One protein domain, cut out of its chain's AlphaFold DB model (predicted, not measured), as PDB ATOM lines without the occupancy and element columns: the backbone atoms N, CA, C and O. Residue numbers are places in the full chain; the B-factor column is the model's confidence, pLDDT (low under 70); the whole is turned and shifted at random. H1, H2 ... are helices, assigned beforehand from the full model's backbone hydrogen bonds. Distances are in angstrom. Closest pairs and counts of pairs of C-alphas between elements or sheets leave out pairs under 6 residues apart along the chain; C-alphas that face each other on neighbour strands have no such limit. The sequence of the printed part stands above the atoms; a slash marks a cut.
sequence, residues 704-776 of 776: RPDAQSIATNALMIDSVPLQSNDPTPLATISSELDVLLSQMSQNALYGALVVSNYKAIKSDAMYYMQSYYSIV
ATOM      1  N   ARG A 704     -24.137 -18.213 -29.501       73.94
ATOM      2  CA  ARG A 704     -23.613 -17.669 -30.755       73.94
ATOM      3  C   ARG A 704     -23.675 -16.132 -30.804       73.94
ATOM      4  O   ARG A 704     -24.715 -15.556 -30.476       73.94
ATOM      5  N   PRO A 705     -22.605 -15.442 -31.246       74.94
ATOM      6  CA  PRO A 705     -22.648 -14.005 -31.496       74.94
ATOM      7  C   PRO A 705     -23.627 -13.665 -32.624       74.94
ATOM      8  O   PRO A 705     -23.774 -14.427 -33.582       74.94
ATOM      9  N   ASP A 706     -24.264 -12.498 -32.543       71.38
ATOM     10  CA  ASP A 706     -25.157 -12.025 -33.599       71.38
ATOM     11  C   ASP A 706     -24.394 -11.701 -34.898       71.38
ATOM     12  O   ASP A 706     -23.178 -11.484 -34.905       71.38
ATOM     13  N   ALA A 707     -25.120 -11.645 -36.018       69.12
ATOM     14  CA  ALA A 707     -24.538 -11.461 -37.348       69.12
ATOM     15  C   ALA A 707     -23.690 -10.184 -37.479       69.12
ATOM     16  O   ALA A 707     -22.671 -10.184 -38.171       69.12
ATOM     17  N   GLN A 708     -24.076  -9.102 -36.800       68.19
ATOM     18  CA  GLN A 708     -23.318  -7.860 -36.830       68.19
ATOM     19  C   GLN A 708     -22.047  -7.984 -35.990       68.19
ATOM     20  O   GLN A 708     -20.980  -7.609 -36.466       68.19
ATOM     21  N   SER A 709     -22.124  -8.571 -34.792       70.88
ATOM     22  CA  SER A 709     -20.937  -8.870 -33.986       70.88
ATOM     23  C   SER A 709     -19.928  -9.733 -34.748       70.88
ATOM     24  O   SER A 709     -18.726  -9.509 -34.624       70.88
ATOM     25  N   ILE A 710     -20.393 -10.698 -35.549       77.62
ATOM     26  CA  ILE A 710     -19.539 -11.499 -36.445       77.62
ATOM     27  C   ILE A 710     -18.883 -10.607 -37.503       77.62
ATOM     28  O   ILE A 710     -17.671 -10.672 -37.689       77.62
ATOM     29  N   ALA A 711     -19.652  -9.737 -38.160       72.75
ATOM     30  CA  ALA A 711     -19.122  -8.826 -39.171       72.75
ATOM     31  C   ALA A 711     -18.087  -7.840 -38.595       72.75
ATOM     32  O   ALA A 711     -17.039  -7.619 -39.199       72.75
ATOM     33  N   THR A 712     -18.341  -7.277 -37.412       70.12
ATOM     34  CA  THR A 712     -17.432  -6.331 -36.746       70.12
ATOM     35  C   THR A 712     -16.144  -7.001 -36.269       70.12
ATOM     36  O   THR A 712     -15.088  -6.371 -36.285       70.12
ATOM     37  N   ASN A 713     -16.201  -8.279 -35.886       75.94
ATOM     38  CA  ASN A 713     -15.040  -9.040 -35.421       75.94
ATOM     39  C   ASN A 713     -14.418  -9.936 -36.503       75.94
ATOM     40  O   ASN A 713     -13.534 -10.729 -36.182       75.94
ATOM     41  N   ALA A 714     -14.819  -9.794 -37.771       80.81
ATOM     42  CA  ALA A 714     -14.379 -10.660 -38.867       80.81
ATOM     43  C   ALA A 714     -12.849 -10.784 -38.952       80.81
ATOM     44  O   ALA A 714     -12.330 -11.886 -39.061       80.81
ATOM     45  N   LEU A 715     -12.113  -9.679 -38.779       81.44
ATOM     46  CA  LEU A 715     -10.645  -9.700 -38.785       81.44
ATOM     47  C   LEU A 715     -10.047 -10.552 -37.658       81.44
ATOM     48  O   LEU A 715      -9.038 -11.220 -37.869       81.44
ATOM     49  N   MET A 716     -10.638 -10.521 -36.461       85.44
ATOM     50  CA  MET A 716     -10.178 -11.329 -35.328       85.44
ATOM     51  C   MET A 716     -10.515 -12.807 -35.544       85.44
ATOM     52  O   MET A 716      -9.655 -13.654 -35.323       85.44
ATOM     53  N   ILE A 717     -11.718 -13.090 -36.050       86.00
ATOM     54  CA  ILE A 717     -12.165 -14.440 -36.414       86.00
ATOM     55  C   ILE A 717     -11.235 -15.042 -37.478       86.00
ATOM     56  O   ILE A 717     -10.739 -16.152 -37.303       86.00
ATOM     57  N   ASP A 718     -10.934 -14.287 -38.537       86.56
ATOM     58  CA  ASP A 718     -10.034 -14.707 -39.617       86.56
ATOM     59  C   ASP A 718      -8.592 -14.917 -39.127       86.56
ATOM     60  O   ASP A 718      -7.864 -15.752 -39.664       86.56
ATOM     61  N   SER A 719      -8.172 -14.167 -38.101       85.12
ATOM     62  CA  SER A 719      -6.825 -14.254 -37.524       85.12
ATOM     63  C   SER A 719      -6.661 -15.391 -36.512       85.12
ATOM     64  O   SER A 719      -5.526 -15.745 -36.202       85.12
ATOM     65  N   VAL A 720      -7.755 -15.962 -35.991       87.06
ATOM     66  CA  VAL A 720      -7.741 -17.054 -35.000       87.06
ATOM     67  C   VAL A 720      -8.635 -18.216 -35.472       87.06
ATOM     68  O   VAL A 720      -9.661 -18.507 -34.854       87.06
ATOM     69  N   PRO A 721      -8.289 -18.892 -36.585       81.00
ATOM     70  CA  PRO A 721      -9.116 -19.958 -37.137       81.00
ATOM     71  C   PRO A 721      -9.026 -21.248 -36.308       81.00
ATOM     72  O   PRO A 721      -7.937 -21.752 -36.034       81.00
ATOM     73  N   LEU A 722     -10.172 -21.849 -35.984       82.00
ATOM     74  CA  LEU A 722     -10.254 -23.179 -35.372       82.00
ATOM     75  C   LEU A 722     -10.516 -24.265 -36.432       82.00
ATOM     76  O   LEU A 722     -11.432 -24.142 -37.248       82.00
ATOM     77  N   GLN A 723      -9.753 -25.364 -36.409       76.56
ATOM     78  CA  GLN A 723     -10.070 -26.549 -37.216       76.56
ATOM     79  C   GLN A 723     -11.188 -27.371 -36.561       76.56
ATOM     80  O   GLN A 723     -11.208 -27.535 -35.345       76.56
ATOM     81  N   SER A 724     -12.083 -27.960 -37.363       66.19
ATOM     82  CA  SER A 724     -13.288 -28.659 -36.870       66.19
ATOM     83  C   SER A 724     -13.028 -29.843 -35.926       66.19
ATOM     84  O   SER A 724     -13.963 -30.318 -35.292       66.19
ATOM     85  N   ASN A 725     -11.789 -30.345 -35.852       75.12
ATOM     86  CA  ASN A 725     -11.409 -31.548 -35.103       75.12
ATOM     87  C   ASN A 725     -10.343 -31.272 -34.023       75.12
ATOM     88  O   ASN A 725      -9.613 -32.190 -33.643       75.12
ATOM     89  N   ASP A 726     -10.196 -30.027 -33.564       78.38
ATOM     90  CA  ASP A 726      -9.221 -29.686 -32.524       78.38
ATOM     91  C   ASP A 726      -9.600 -30.339 -31.170       78.38
ATOM     92  O   ASP A 726     -10.707 -30.112 -30.674       78.38
ATOM     93  N   PRO A 727      -8.723 -31.158 -30.555       78.19
ATOM     94  CA  PRO A 727      -8.999 -31.815 -29.278       78.19
ATOM     95  C   PRO A 727      -8.951 -30.868 -28.066       78.19
ATOM     96  O   PRO A 727      -9.452 -31.230 -27.002       78.19
ATOM     97  N   THR A 728      -8.344 -29.682 -28.191       84.69
ATOM     98  CA  THR A 728      -8.207 -28.691 -27.108       84.69
ATOM     99  C   THR A 728      -8.496 -27.271 -27.606       84.69
ATOM    100  O   THR A 728      -7.636 -26.390 -27.524       84.69
ATOM    101  N   PRO A 729      -9.722 -27.004 -28.079       85.62
ATOM    102  CA  PRO A 729     -10.021 -25.810 -28.862       85.62
ATOM    103  C   PRO A 729      -9.819 -24.499 -28.084       85.62
ATOM    104  O   PRO A 729      -9.278 -23.539 -28.625       85.62
ATOM    105  N   LEU A 730     -10.138 -24.463 -26.783       86.38
ATOM    106  CA  LEU A 730      -9.880 -23.287 -25.937       86.38
ATOM    107  C   LEU A 730      -8.385 -22.999 -25.747       86.38
ATOM    108  O   LEU A 730      -7.991 -21.836 -25.667       86.38
ATOM    109  N   ALA A 731      -7.546 -24.035 -25.663       86.12
ATOM    110  CA  ALA A 731      -6.106 -23.854 -25.507       86.12
ATOM    111  C   ALA A 731      -5.490 -23.294 -26.796       86.12
ATOM    112  O   ALA A 731      -4.707 -22.346 -26.726       86.12
ATOM    113  N   THR A 732      -5.913 -23.818 -27.950       87.62
ATOM    114  CA  THR A 732      -5.497 -23.341 -29.274       87.62
ATOM    115  C   THR A 732      -5.899 -21.883 -29.493       87.62
ATOM    116  O   THR A 732      -5.046 -21.056 -29.814       87.62
ATOM    117  N   ILE A 733      -7.161 -21.527 -29.214       89.06
ATOM    118  CA  ILE A 733      -7.639 -20.134 -29.278       89.06
ATOM    119  C   ILE A 733      -6.795 -19.236 -28.369       89.06
ATOM    120  O   ILE A 733      -6.384 -18.151 -28.775       89.06
ATOM    121  N   SER A 734      -6.493 -19.688 -27.148       91.06
ATOM    122  CA  SER A 734      -5.694 -18.910 -26.198       91.06
ATOM    123  C   SER A 734      -4.289 -18.611 -26.716       91.06
ATOM    124  O   SER A 734      -3.823 -17.481 -26.560       91.06
ATOM    125  N   SER A 735      -3.626 -19.595 -27.333       89.69
ATOM    126  CA  SER A 735      -2.288 -19.415 -27.904       89.69
ATOM    127  C   SER A 735      -2.286 -18.531 -29.148       89.69
ATOM    128  O   SER A 735      -1.409 -17.684 -29.287       89.69
ATOM    129  N   GLU A 736      -3.278 -18.673 -30.027       90.25
ATOM    130  CA  GLU A 736      -3.385 -17.844 -31.233       90.25
ATOM    131  C   GLU A 736      -3.716 -16.386 -30.882       90.25
ATOM    132  O   GLU A 736      -3.133 -15.451 -31.436       90.25
ATOM    133  N   LEU A 737      -4.564 -16.164 -29.870       90.94
ATOM    134  CA  LEU A 737      -4.798 -14.828 -29.323       90.94
ATOM    135  C   LEU A 737      -3.530 -14.217 -28.716       90.94
ATOM    136  O   LEU A 737      -3.310 -13.017 -28.871       90.94
ATOM    137  N   ASP A 738      -2.669 -15.007 -28.063       92.56
ATOM    138  CA  ASP A 738      -1.386 -14.498 -27.558       92.56
ATOM    139  C   ASP A 738      -0.481 -14.018 -28.696       92.56
ATOM    140  O   ASP A 738       0.162 -12.968 -28.571       92.56
ATOM    141  N   VAL A 739      -0.449 -14.752 -29.813       91.62
ATOM    142  CA  VAL A 739       0.305 -14.378 -31.018       91.62
ATOM    143  C   VAL A 739      -0.255 -13.088 -31.616       91.62
ATOM    144  O   VAL A 739       0.506 -12.140 -31.833       91.62
ATOM    145  N   LEU A 740      -1.574 -13.012 -31.811       90.50
ATOM    146  CA  LEU A 740      -2.248 -11.839 -32.365       90.50
ATOM    147  C   LEU A 740      -2.011 -10.591 -31.506       90.50
ATOM    148  O   LEU A 740      -1.582  -9.551 -32.009       90.50
ATOM    149  N   LEU A 741      -2.220 -10.688 -30.190       91.31
ATOM    150  CA  LEU A 741      -2.021  -9.563 -29.274       91.31
ATOM    151  C   LEU A 741      -0.554  -9.135 -29.201       91.31
ATOM    152  O   LEU A 741      -0.267  -7.941 -29.100       91.31
ATOM    153  N   SER A 742       0.385 -10.079 -29.308       90.25
ATOM    154  CA  SER A 742       1.814  -9.766 -29.385       90.25
ATOM    155  C   SER A 742       2.151  -8.977 -30.652       90.25
ATOM    156  O   SER A 742       2.906  -8.010 -30.578       90.25
ATOM    157  N   GLN A 743       1.556  -9.313 -31.798       90.81
ATOM    158  CA  GLN A 743       1.719  -8.538 -33.033       90.81
ATOM    159  C   GLN A 743       1.093  -7.142 -32.912       90.81
ATOM    160  O   GLN A 743       1.736  -6.143 -33.234       90.81
ATOM    161  N   MET A 744      -0.127  -7.047 -32.373       89.12
ATOM    162  CA  MET A 744      -0.809  -5.765 -32.160       89.12
ATOM    163  C   MET A 744      -0.053  -4.850 -31.187       89.12
ATOM    164  O   MET A 744      -0.053  -3.631 -31.364       89.12
ATOM    165  N   SER A 745       0.636  -5.422 -30.195       90.19
ATOM    166  CA  SER A 745       1.444  -4.667 -29.229       90.19
ATOM    167  C   SER A 745       2.615  -3.902 -29.861       90.19
ATOM    168  O   SER A 745       3.087  -2.925 -29.286       90.19
ATOM    169  N   GLN A 746       3.054  -4.297 -31.062       91.62
ATOM    170  CA  GLN A 746       4.147  -3.642 -31.789       91.62
ATOM    171  C   GLN A 746       3.686  -2.417 -32.595       91.62
ATOM    172  O   GLN A 746       4.512  -1.709 -33.171       91.62
ATOM    173  N   ASN A 747       2.379  -2.142 -32.661       88.75
ATOM    174  CA  ASN A 747       1.866  -1.021 -33.435       88.75
ATOM    175  C   ASN A 747       2.169   0.329 -32.760       88.75
ATOM    176  O   ASN A 747       1.832   0.545 -31.597       88.75
ATOM    177  N   ALA A 748       2.734   1.270 -33.520       78.38
ATOM    178  CA  ALA A 748       3.143   2.583 -33.018       78.38
ATOM    179  C   ALA A 748       1.988   3.469 -32.500       78.38
ATOM    180  O   ALA A 748       2.235   4.379 -31.716       78.38
ATOM    181  N   LEU A 749       0.744   3.223 -32.928       70.00
ATOM    182  CA  LEU A 749      -0.428   4.022 -32.549       70.00
ATOM    183  C   LEU A 749      -1.162   3.460 -31.327       70.00
ATOM    184  O   LEU A 749      -1.561   4.223 -30.453       70.00
ATOM    185  N   TYR A 750      -1.356   2.139 -31.263       70.81
ATOM    186  CA  TYR A 750      -2.205   1.497 -30.247       70.81
ATOM    187  C   TYR A 750      -1.504   0.417 -29.410       70.81
ATOM    188  O   TYR A 750      -2.093  -0.088 -28.455       70.81
ATOM    189  N   GLY A 751      -0.247   0.080 -29.703       81.56
ATOM    190  CA  GLY A 751       0.477  -1.002 -29.032       81.56
ATOM    191  C   GLY A 751       0.591  -0.824 -27.516       81.56
ATOM    192  O   GLY A 751       0.363  -1.766 -26.762       81.56
ATOM    193  N   ALA A 752       0.818   0.407 -27.045       80.81
ATOM    194  CA  ALA A 752       0.870   0.721 -25.615       80.81
ATOM    195  C   ALA A 752      -0.458   0.441 -24.881       80.81
ATOM    196  O   ALA A 752      -0.447   0.007 -23.728       80.81
ATOM    197  N   LEU A 753      -1.598   0.649 -25.551       75.19
ATOM    198  CA  LEU A 753      -2.927   0.363 -25.001       75.19
ATOM    199  C   LEU A 753      -3.182  -1.149 -24.914       75.19
ATOM    200  O   LEU A 753      -3.768  -1.625 -23.942       75.19
ATOM    201  N   VAL A 754      -2.715  -1.900 -25.915       82.38
ATOM    202  CA  VAL A 754      -2.805  -3.366 -25.937       82.38
ATOM    203  C   VAL A 754      -1.974  -3.968 -24.806       82.38
ATOM    204  O   VAL A 754      -2.451  -4.857 -24.111       82.38
ATOM    205  N   VAL A 755      -0.765  -3.452 -24.561       84.81
ATOM    206  CA  VAL A 755       0.096  -3.920 -23.460       84.81
ATOM    207  C   VAL A 755      -0.541  -3.645 -22.097       84.81
ATOM    208  O   VAL A 755      -0.574  -4.538 -21.250       84.81
ATOM    209  N   SER A 756      -1.081  -2.443 -21.878       80.06
ATOM    210  CA  SER A 756      -1.681  -2.078 -20.587       80.06
ATOM    211  C   SER A 756      -2.968  -2.847 -20.274       80.06
ATOM    212  O   SER A 756      -3.254  -3.096 -19.105       80.06
ATOM    213  N   ASN A 757      -3.706  -3.290 -21.298       81.44
ATOM    214  CA  ASN A 757      -4.975  -4.009 -21.149       81.44
ATOM    215  C   ASN A 757      -4.914  -5.477 -21.597       81.44
ATOM    216  O   ASN A 757      -5.957  -6.114 -21.743       81.44
ATOM    217  N   TYR A 758      -3.716  -6.038 -21.786       86.12
ATOM    218  CA  TYR A 758      -3.501  -7.334 -22.442       86.12
ATOM    219  C   TYR A 758      -4.405  -8.451 -21.904       86.12
ATOM    220  O   TYR A 758      -5.091  -9.131 -22.662       86.12
ATOM    221  N   LYS A 759      -4.457  -8.611 -20.574       81.50
ATOM    222  CA  LYS A 759      -5.274  -9.646 -19.920       81.50
ATOM    223  C   LYS A 759      -6.772  -9.455 -20.151       81.50
ATOM    224  O   LYS A 759      -7.477 -10.443 -20.326       81.50
ATOM    225  N   ALA A 760      -7.245  -8.210 -20.139       72.75
ATOM    226  CA  ALA A 760      -8.653  -7.899 -20.357       72.75
ATOM    227  C   ALA A 760      -9.042  -8.190 -21.810       72.75
ATOM    228  O   ALA A 760      -9.972  -8.954 -22.044       72.75
ATOM    229  N   ILE A 761      -8.251  -7.694 -22.770       82.62
ATOM    230  CA  ILE A 761      -8.487  -7.924 -24.203       82.62
ATOM    231  C   ILE A 761      -8.464  -9.424 -24.515       82.62
ATOM    232  O   ILE A 761      -9.356  -9.924 -25.197       82.62
ATOM    233  N   LYS A 762      -7.483 -10.164 -23.977       87.19
ATOM    234  CA  LYS A 762      -7.400 -11.617 -24.164       87.19
ATOM    235  C   LYS A 762      -8.612 -12.340 -23.581       87.19
ATOM    236  O   LYS A 762      -9.145 -13.232 -24.227       87.19
ATOM    237  N   SER A 763      -9.041 -11.973 -22.374       80.06
ATOM    238  CA  SER A 763     -10.207 -12.584 -21.727       80.06
ATOM    239  C   SER A 763     -11.483 -12.362 -22.536       80.06
ATOM    240  O   SER A 763     -12.258 -13.297 -22.721       80.06
ATOM    241  N   ASP A 764     -11.691 -11.144 -23.031       79.75
ATOM    242  CA  ASP A 764     -12.884 -10.794 -23.799       79.75
ATOM    243  C   ASP A 764     -12.882 -11.501 -25.167       79.75
ATOM    244  O   ASP A 764     -13.897 -12.065 -25.578       79.75
ATOM    245  N   ALA A 765     -11.726 -11.560 -25.839       84.31
ATOM    246  CA  ALA A 765     -11.571 -12.279 -27.103       84.31
ATOM    247  C   ALA A 765     -11.716 -13.802 -26.939       84.31
ATOM    248  O   ALA A 765     -12.344 -14.449 -27.772       84.31
ATOM    249  N   MET A 766     -11.204 -14.377 -25.844       86.81
ATOM    250  CA  MET A 766     -11.406 -15.789 -25.495       86.81
ATOM    251  C   MET A 766     -12.890 -16.117 -25.344       86.81
ATOM    252  O   MET A 766     -13.361 -17.097 -25.915       86.81
ATOM    253  N   TYR A 767     -13.623 -15.285 -24.601       80.19
ATOM    254  CA  TYR A 767     -15.057 -15.469 -24.393       80.19
ATOM    255  C   TYR A 767     -15.831 -15.364 -25.712       80.19
ATOM    256  O   TYR A 767     -16.694 -16.193 -25.988       80.19
ATOM    257  N   TYR A 768     -15.472 -14.394 -26.558       82.75
ATOM    258  CA  TYR A 768     -16.067 -14.233 -27.883       82.75
ATOM    259  C   TYR A 768     -15.808 -15.438 -28.799       82.75
ATOM    260  O   TYR A 768     -16.740 -15.951 -29.410       82.75
ATOM    261  N   MET A 769     -14.567 -15.926 -28.885       85.19
ATOM    262  CA  MET A 769     -14.217 -17.050 -29.764       85.19
ATOM    263  C   MET A 769     -14.775 -18.385 -29.261       85.19
ATOM    264  O   MET A 769     -15.199 -19.208 -30.070       85.19
ATOM    265  N   GLN A 770     -14.846 -18.582 -27.940       84.12
ATOM    266  CA  GLN A 770     -15.553 -19.718 -27.338       84.12
ATOM    267  C   GLN A 770     -17.019 -19.751 -27.786       84.12
ATOM    268  O   GLN A 770     -17.529 -20.788 -28.205       84.12
ATOM    269  N   SER A 771     -17.663 -18.589 -27.725       80.12
ATOM    270  CA  SER A 771     -19.040 -18.353 -28.140       80.12
ATOM    271  C   SER A 771     -19.242 -18.546 -29.652       80.12
ATOM    272  O   SER A 771     -20.168 -19.240 -30.065       80.12
ATOM    273  N   TYR A 772     -18.356 -17.996 -30.487       82.81
ATOM    274  CA  TYR A 772     -18.423 -18.094 -31.950       82.81
ATOM    275  C   TYR A 772     -18.318 -19.534 -32.467       82.81
ATOM    276  O   TYR A 772     -19.047 -19.910 -33.384       82.81
ATOM    277  N   TYR A 773     -17.435 -20.338 -31.872       83.06
ATOM    278  CA  TYR A 773     -17.246 -21.744 -32.239       83.06
ATOM    279  C   TYR A 773     -18.148 -22.720 -31.469       83.06
ATOM    280  O   TYR A 773     -17.987 -23.931 -31.624       83.06
ATOM    281  N   SER A 774     -19.075 -22.220 -30.643       75.69
ATOM    282  CA  SER A 774     -19.974 -23.036 -29.812       75.69
ATOM    283  C   SER A 774     -19.217 -24.071 -28.955       75.69
ATOM    284  O   SER A 774     -19.614 -25.235 -28.858       75.69
ATOM    285  N   ILE A 775     -18.086 -23.666 -28.363       76.31
ATOM    286  CA  ILE A 775     -17.225 -24.541 -27.554       76.31
ATOM    287  C   ILE A 775     -17.755 -24.601 -26.115       76.31
ATOM    288  O   ILE A 775     -17.765 -23.591 -25.403       76.31
ATOM    289  N   VAL A 776     -18.162 -25.803 -25.695       63.34
ATOM    290  CA  VAL A 776     -18.749 -26.098 -24.373       63.34
ATOM    291  C   VAL A 776     -17.717 -26.072 -23.254       63.34
ATOM    292  O   VAL A 776     -16.647 -26.705 -23.419       63.34
TER     293      VAL A 776
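Overview. This is residues 704 to 776 of the 776 residues of an uncharacterized protein of Pseudomonas orientalis (UniProt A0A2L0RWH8). Two long helices, H3 and H5, pack on each other and run opposite ways, joined at one end by a turn that holds the short helix H4. The short helix H2 lies across this pair on one side, only loosely near both, and H1 lies farther out, beyond H2. The printed part has 73 residues with five named helices, in the order H1, H2, H3, H4, H5, and no named strand; the class is all helix. The whole is compact, with a radius of gyration of the C-alphas of 12.5 A and spans of 36 by 27 by 18 A.

Along the chain. Find C-alpha 729 at (-10.021, -25.810, -28.862); from there H3, residues 729 to 745, the longest helix, runs 24.1 A to C-alpha 745 at (1.444, -4.667, -29.229). Beyond it comes H4, residues 751 to 756, 8.8 A long. Then look for H5, residues 758 to 772, which runs 20.7 A to C-alpha 772 at (-18.423, -18.094, -31.950). Go back along the chain for H2, residues 714 to 719, 8.5 A long, and for H1, residues 707 to 712, 8.8 A long, which begins at C-alpha 707 at (-24.538, -11.461, -37.348).

Arrangement. Begin with H3 and H5, which touch; their closest C-alphas, those of Ser 734 and Met 766, are 6.5 A apart. They run opposite ways at a steep tilt of 44 degrees. H3 touches H4 with residues 741 to 745 alone, and there the closest C-alphas, those of Ser 745 and Gly 751, are 3.8 A apart. H4 and H5 are close but not clearly touching, about perpendicular at 85 degrees, with the C-alphas of Val 754 and Ile 761 closest at 7.5 A. Look next at H2, which is close to but not clearly touching H3, with the C-alphas of Ser 719 and Leu 740 closest at 7.3 A, and stands likewise to H5, with those of Ile 717 and Met 769 closest at 7.4 A. H1 and H2 are close but not clearly touching; the C-alphas of Ile 710 and Ile 717 are closest, at 7.9 A. H1 and H5 are only just apart, their closest C-alphas 8.1 A from each other. In H1, H2, H3, H4 and H5 every O i to N i+4 pair is within hydrogen-bond range.

Size, cuts and confidence. The two C-alphas farthest apart are those of Asn 725 and Leu 749, at 37.3 A. The printed part has no cut, no link is long, and Val 776 is the chain's last residue. The mean pLDDT of the printed part is 81.7, with residues 707 to 708, 724 and 776 under 70.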